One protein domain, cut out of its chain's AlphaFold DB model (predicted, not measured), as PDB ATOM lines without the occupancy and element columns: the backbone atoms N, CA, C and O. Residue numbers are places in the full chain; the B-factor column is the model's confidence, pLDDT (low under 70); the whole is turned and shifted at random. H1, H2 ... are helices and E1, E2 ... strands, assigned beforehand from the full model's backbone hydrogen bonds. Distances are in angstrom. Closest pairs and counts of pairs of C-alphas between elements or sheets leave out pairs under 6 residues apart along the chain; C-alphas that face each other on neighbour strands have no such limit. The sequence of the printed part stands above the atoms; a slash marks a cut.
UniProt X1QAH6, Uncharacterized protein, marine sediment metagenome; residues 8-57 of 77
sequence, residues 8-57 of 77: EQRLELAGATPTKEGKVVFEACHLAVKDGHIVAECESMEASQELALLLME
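What this domain is: This is residues 8 to 57 of the 77 residues of an uncharacterized protein of marine sediment metagenome (UniProt X1QAH6). Two strand hairpins, E1-E2 and E3-E4, join at a corner, with short H1 by E1, longer H2 at the base of E3-E4, and the second hairpin's tip, residues 33 to 38, sticking out. The printed part has 50 residues, with two named helices and four named strands in the order H1 E1 E2 E3 E4 H2; both two-stranded sheets are antiparallel, the class mixed. It is only just compact, close to loose: radius of gyration of the C-alphas 11.3 A, spans 34 by 23 by 20 A.

How they stand to each other: Look first at the hairpin of E3, residues 29 to 34, and E4, residues 37 to 42: N 32 and O 39 are within hydrogen-bond range, 2.8 A. H2, residues 45 to 56, has its closest C-alphas to E4 at Ser 48 and Cys 42, 5.7 A. E2, residues 23 to 26, runs on into E3 at 84 degrees and forms a hairpin with E1, residues 16 to 19, N 19 to O 23 being 3.0 A. The closest C-alphas of H1, residues 8 to 13, and E1 are Leu 11 and Thr 17, 7.1 A; H1 and H2 are near each other, with 5 pairs of C-alphas within 10 A. In both helices every O i to N i+4 pair is within hydrogen-bond range.

Where its parts are: Find C-alpha 8, where H1 begins, at (90.872, 83.479, 87.455). E4 runs 15.5 A and E3 14.8 A; H2 runs 16.5 A to C-alpha 56 at (103.057, 84.680, 100.428).

The domain as a whole: The C-alphas farthest apart, Gln 9 and Asp 35, are 35.1 A apart. The printed part has no cut, its five links are tight, and residues 8 to 28 are under pLDDT 70.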
ATOM      1  N   GLU A   8      90.625  84.173  88.720       65.00
ATOM      2  CA  GLU A   8      90.872  83.479  87.455       65.00
ATOM      3  C   GLU A   8      91.858  84.255  86.571       65.00
ATOM      4  O   GLU A   8      92.820  83.678  86.070       65.00
ATOM      5  N   GLN A   9      91.699  85.580  86.474       68.06
ATOM      6  CA  GLN A   9      92.618  86.449  85.731       68.06
ATOM      7  C   GLN A   9      94.015  86.491  86.358       68.06
ATOM      8  O   GLN A   9      95.010  86.605  85.647       68.06
ATOM      9  N   ARG A  10      94.108  86.377  87.689       66.75
ATOM     10  CA  ARG A  10      95.392  86.295  88.402       66.75
ATOM     11  C   ARG A  10      96.139  84.995  88.098       66.75
ATOM     12  O   ARG A  10      97.360  85.013  87.996       66.75
ATOM     13  N   LEU A  11      95.412  83.890  87.934       61.34
ATOM     14  CA  LEU A  11      95.982  82.584  87.590       61.34
ATOM     15  C   LEU A  11      96.490  82.545  86.143       61.34
ATOM     16  O   LEU A  11      97.593  82.059  85.909       61.34
ATOM     17  N   GLU A  12      95.741  83.108  85.192       63.47
ATOM     18  CA  GLU A  12      96.195  83.223  83.797       63.47
ATOM     19  C   GLU A  12      97.460  84.085  83.664       63.47
ATOM     20  O   GLU A  12      98.352  83.746  82.886       63.47
ATOM     21  N   LEU A  13      97.572  85.161  84.452       64.19
ATOM     22  CA  LEU A  13      98.774  86.000  84.502       64.19
ATOM     23  C   LEU A  13     100.002  85.235  85.012       64.19
ATOM     24  O   LEU A  13     101.075  85.410  84.455       64.19
ATOM     25  N   ALA A  14      99.825  84.349  85.998       60.81
ATOM     26  CA  ALA A  14     100.898  83.549  86.592       60.81
ATOM     27  C   ALA A  14     101.312  82.313  85.757       60.81
ATOM     28  O   ALA A  14     101.937  81.383  86.277       60.81
ATOM     29  N   GLY A  15     100.869  82.221  84.494       58.22
ATOM     30  CA  GLY A  15     101.096  81.052  83.635       58.22
ATOM     31  C   GLY A  15     100.485  79.755  84.186       58.22
ATOM     32  O   GLY A  15     100.905  78.654  83.829       58.22
ATOM     33  N   ALA A  16      99.514  79.869  85.091       56.44
ATOM     34  CA  ALA A  16      98.893  78.754  85.778       56.44
ATOM     35  C   ALA A  16      97.636  78.323  85.017       56.44
ATOM     36  O   ALA A  16      96.644  79.046  84.973       56.44
ATOM     37  N   THR A  17      97.642  77.111  84.454       56.78
ATOM     38  CA  THR A  17      96.442  76.564  83.809       56.78
ATOM     39  C   THR A  17      95.535  75.942  84.879       56.78
ATOM     40  O   THR A  17      95.923  74.950  85.511       56.78
ATOM     41  N   PRO A  18      94.323  76.479  85.120       49.22
ATOM     42  CA  PRO A  18      93.399  75.889  86.074       49.22
ATOM     43  C   PRO A  18      92.890  74.548  85.537       49.22
ATOM     44  O   PRO A  18      92.272  74.468  84.476       49.22
ATOM     45  N   THR A  19      93.119  73.467  86.281       51.62
ATOM     46  CA  THR A  19      92.506  72.167  85.977       51.62
ATOM     47  C   THR A  19      91.187  72.008  86.737       51.62
ATOM     48  O   THR A  19      90.950  72.657  87.762       51.62
ATOM     49  N   LYS A  20      90.286  71.149  86.235       44.03
ATOM     50  CA  LYS A  20      89.034  70.821  86.939       44.03
ATOM     51  C   LYS A  20      89.365  70.379  88.374       44.03
ATOM     52  O   LYS A  20      90.247  69.548  88.560       44.03
ATOM     53  N   GLU A  21      88.626  70.923  89.348       50.53
ATOM     54  CA  GLU A  21      88.801  70.760  90.810       50.53
ATOM     55  C   GLU A  21      89.771  71.732  91.524       50.53
ATOM     56  O   GLU A  21      90.290  71.390  92.585       50.53
ATOM     57  N   GLY A  22      90.026  72.941  91.004       50.84
ATOM     58  CA  GLY A  22      90.798  73.960  91.746       50.84
ATOM     59  C   GLY A  22      92.272  73.590  91.954       50.84
ATOM     60  O   GLY A  22      92.936  74.099  92.854       50.84
ATOM     61  N   LYS A  23      92.779  72.668  91.132       42.25
ATOM     62  CA  LYS A  23      94.185  72.278  91.094       42.25
ATOM     63  C   LYS A  23      94.887  73.163  90.072       42.25
ATOM     64  O   LYS A  23      94.567  73.126  88.882       42.25
ATOM     65  N   VAL A  24      95.841  73.943  90.554       52.56
ATOM     66  CA  VAL A  24      96.745  74.726  89.717       52.56
ATOM     67  C   VAL A  24      97.949  73.854  89.391       52.56
ATOM     68  O   VAL A  24      98.589  73.321  90.299       52.56
ATOM     69  N   VAL A  25      98.226  73.667  88.101       53.94
ATOM     70  CA  VAL A  25      99.477  73.060  87.642       53.94
ATOM     71  C   VAL A  25     100.398  74.207  87.251       53.94
ATOM     72  O   VAL A  25     100.096  74.955  86.325       53.94
ATOM     73  N   PHE A  26     101.496  74.359  87.985       61.16
ATOM     74  CA  PHE A  26     102.568  75.272  87.609       61.16
ATOM     75  C   PHE A  26     103.405  74.575  86.537       61.16
ATOM     76  O   PHE A  26     104.236  73.733  86.864       61.16
ATOM     77  N   GLU A  27     103.160  74.866  85.258       62.09
ATOM     78  CA  GLU A  27     103.999  74.319  84.178       62.09
ATOM     79  C   GLU A  27     105.414  74.921  84.216       62.09
ATOM     80  O   GLU A  27     106.383  74.226  83.932       62.09
ATOM     81  N   ALA A  28     105.544  76.175  84.667       64.56
ATOM     82  CA  ALA A  28     106.806  76.916  84.682       64.56
ATOM     83  C   ALA A  28     107.685  76.698  85.932       64.56
ATOM     84  O   ALA A  28     108.833  77.147  85.952       64.56
ATOM     85  N   CYS A  29     107.172  76.045  86.985       71.25
ATOM     86  CA  CYS A  29     107.911  75.790  88.226       71.25
ATOM     87  C   CYS A  29     107.634  74.383  88.770       71.25
ATOM     88  O   CYS A  29     106.499  74.036  89.091       71.25
ATOM     89  N   HIS A  30     108.691  73.597  88.969       78.19
ATOM     90  CA  HIS A  30     108.624  72.245  89.516       78.19
ATOM     91  C   HIS A  30     109.090  72.227  90.974       78.19
ATOM     92  O   HIS A  30     110.138  72.769  91.314       78.19
ATOM     93  N   LEU A  31     108.321  71.581  91.855       79.25
ATOM     94  CA  LEU A  31     108.707  71.412  93.258       79.25
ATOM     95  C   LEU A  31     109.541  70.137  93.429       79.25
ATOM     96  O   LEU A  31     109.075  69.032  93.148       79.25
ATOM     97  N   ALA A  32     110.752  70.292  93.953       80.62
ATOM     98  CA  ALA A  32     111.671  69.217  94.300       80.62
ATOM     99  C   ALA A  32     111.998  69.237  95.802       80.62
ATOM    100  O   ALA A  32     111.762  70.223  96.498       80.62
ATOM    101  N   VAL A  33     112.556  68.137  96.314       82.31
ATOM    102  CA  VAL A  33     113.128  68.089  97.667       82.31
ATOM    103  C   VAL A  33     114.643  68.039  97.539       82.31
ATOM    104  O   VAL A  33     115.180  67.093  96.963       82.31
ATOM    105  N   LYS A  34     115.332  69.036  98.092       80.75
ATOM    106  CA  LYS A  34     116.792  69.132  98.083       80.75
ATOM    107  C   LYS A  34     117.282  69.549  99.463       80.75
ATOM    108  O   LYS A  34     116.740  70.474 100.058       80.75
ATOM    109  N   ASP A  35     118.258  68.819  99.997       86.31
ATOM    110  CA  ASP A  35     118.848  69.079 101.318       86.31
ATOM    111  C   ASP A  35     117.808  69.200 102.451       86.31
ATOM    112  O   ASP A  35     117.939  70.015 103.359       86.31
ATOM    113  N   GLY A  36     116.728  68.412 102.380       83.38
ATOM    114  CA  GLY A  36     115.639  68.431 103.364       83.38
ATOM    115  C   GLY A  36     114.653  69.599 103.227       83.38
ATOM    116  O   GLY A  36     113.745  69.712 104.046       83.38
ATOM    117  N   HIS A  37     114.789  70.429 102.193       81.62
ATOM    118  CA  HIS A  37     113.928  71.576 101.924       81.62
ATOM    119  C   HIS A  37     113.137  71.376 100.628       81.62
ATOM    120  O   HIS A  37     113.604  70.712  99.699       81.62
ATOM    121  N   ILE A  38     111.933  71.953 100.561       83.38
ATOM    122  CA  ILE A  38     111.168  72.040  99.312       83.38
ATOM    123  C   ILE A  38     111.763  73.190  98.500       83.38
ATOM    124  O   ILE A  38     111.786  74.328  98.965       83.38
ATOM    125  N   VAL A  39     112.252  72.885  97.303       84.81
ATOM    126  CA  VAL A  39     112.834  73.850  96.370       84.81
ATOM    127  C   VAL A  39     111.933  73.940  95.149       84.81
ATOM    128  O   VAL A  39     111.567  72.916  94.578       84.81
ATOM    129  N   ALA A  40     111.577  75.159  94.754       85.62
ATOM    130  CA  ALA A  40     110.915  75.413  93.483       85.62
ATOM    131  C   ALA A  40     111.972  75.700  92.412       85.62
ATOM    132  O   ALA A  40     112.699  76.689  92.495       85.62
ATOM    133  N   GLU A  41     112.067  74.824  91.419       85.00
ATOM    134  CA  GLU A  41     112.894  75.013  90.234       85.00
ATOM    135  C   GLU A  41     112.022  75.630  89.141       85.00
ATOM    136  O   GLU A  41     111.135  74.969  88.601       85.00
ATOM    137  N   CYS A  42     112.244  76.911  88.858       85.00
ATOM    138  CA  CYS A  42     111.479  77.672  87.875       85.00
ATOM    139  C   CYS A  42     112.298  77.932  86.609       85.00
ATOM    140  O   CYS A  42     113.513  78.122  86.674       85.00
ATOM    141  N   GLU A  43     111.624  77.988  85.464       82.44
ATOM    142  CA  GLU A  43     112.254  78.196  84.154       82.44
ATOM    143  C   GLU A  43     112.718  79.648  83.925       82.44
ATOM    144  O   GLU A  43     113.584  79.901  83.087       82.44
ATOM    145  N   SER A  44     112.185  80.611  84.688       83.12
ATOM    146  CA  SER A  44     112.557  82.028  84.619       83.12
ATOM    147  C   SER A  44     112.486  82.725  85.986       83.12
ATOM    148  O   SER A  44     111.837  82.252  86.924       83.12
ATOM    149  N   MET A  45     113.154  83.881  86.102       83.06
ATOM    150  CA  MET A  45     113.064  84.730  87.301       83.06
ATOM    151  C   MET A  45     111.643  85.254  87.533       83.06
ATOM    152  O   MET A  45     111.206  85.294  88.680       83.06
ATOM    153  N   GLU A  46     110.920  85.627  86.477       81.38
ATOM    154  CA  GLU A  46     109.538  86.118  86.580       81.38
ATOM    155  C   GLU A  46     108.610  85.040  87.153       81.38
ATOM    156  O   GLU A  46     107.949  85.291  88.160       81.38
ATOM    157  N   ALA A  47     108.685  83.803  86.647       79.44
ATOM    158  CA  ALA A  47     107.903  82.682  87.173       79.44
ATOM    159  C   ALA A  47     108.199  82.411  88.662       79.44
ATOM    160  O   ALA A  47     107.295  82.136  89.453       79.44
ATOM    161  N   SER A  48     109.465  82.547  89.082       82.56
ATOM    162  CA  SER A  48     109.824  82.408  90.500       82.56
ATOM    163  C   SER A  48     109.253  83.513  91.392       82.56
ATOM    164  O   SER A  48     108.914  83.245  92.544       82.56
ATOM    165  N   GLN A  49     109.120  84.740  90.879       83.25
ATOM    166  CA  GLN A  49     108.532  85.854  91.624       83.25
ATOM    167  C   GLN A  49     107.020  85.689  91.764       83.25
ATOM    168  O   GLN A  49     106.485  85.895  92.851       83.25
ATOM    169  N   GLU A  50     106.339  85.263  90.702       81.75
ATOM    170  CA  GLU A  50     104.900  84.991  90.721       81.75
ATOM    171  C   GLU A  50     104.552  83.848  91.679       81.75
ATOM    172  O   GLU A  50     103.658  83.993  92.517       81.75
ATOM    173  N   LEU A  51     105.311  82.747  91.638       81.12
ATOM    174  CA  LEU A  51     105.163  81.659  92.604       81.12
ATOM    175  C   LEU A  51     105.419  82.143  94.037       81.12
ATOM    176  O   LEU A  51     104.679  81.772  94.944       81.12
ATOM    177  N   ALA A  52     106.440  82.977  94.258       83.50
ATOM    178  CA  ALA A  52     106.715  83.531  95.580       83.50
ATOM    179  C   ALA A  52     105.557  84.400  96.090       83.50
ATOM    180  O   ALA A  52     105.185  84.266  97.252       83.50
ATOM    181  N   LEU A  53     104.957  85.237  95.239       80.06
ATOM    182  CA  LEU A  53     103.791  86.051  95.594       80.06
ATOM    183  C   LEU A  53     102.588  85.181  95.968       80.06
ATOM    184  O   LEU A  53     101.962  85.426  96.995       80.06
ATOM    185  N   LEU A  54     102.314  84.128  95.196       77.00
ATOM    186  CA  LEU A  54     101.257  83.167  95.517       77.00
ATOM    187  C   LEU A  54     101.528  82.453  96.847       77.00
ATOM    188  O   LEU A  54     100.617  82.309  97.653       77.00
ATOM    189  N   LEU A  55     102.776  82.048  97.106       77.06
ATOM    190  CA  LEU A  55     103.194  81.414  98.365       77.06
ATOM    191  C   LEU A  55     103.178  82.358  99.577       77.06
ATOM    192  O   LEU A  55     103.146  81.869 100.706       77.06
ATOM    193  N   MET A  56     103.219  83.677  99.367       76.38
ATOM    194  CA  MET A  56     103.057  84.680 100.428       76.38
ATOM    195  C   MET A  56     101.591  84.868 100.849       76.38
ATOM    196  O   MET A  56     101.347  85.398 101.934       76.38
ATOM    197  N   GLU A  57     100.630  84.442 100.027       78.88
ATOM    198  CA  GLU A  57      99.220  84.333 100.417       78.88
ATOM    199  C   GLU A  57      98.955  83.032 101.223       78.88
ATOM    200  O   GLU A  57      99.875  82.315 101.625       78.88
TER     201      GLU A  57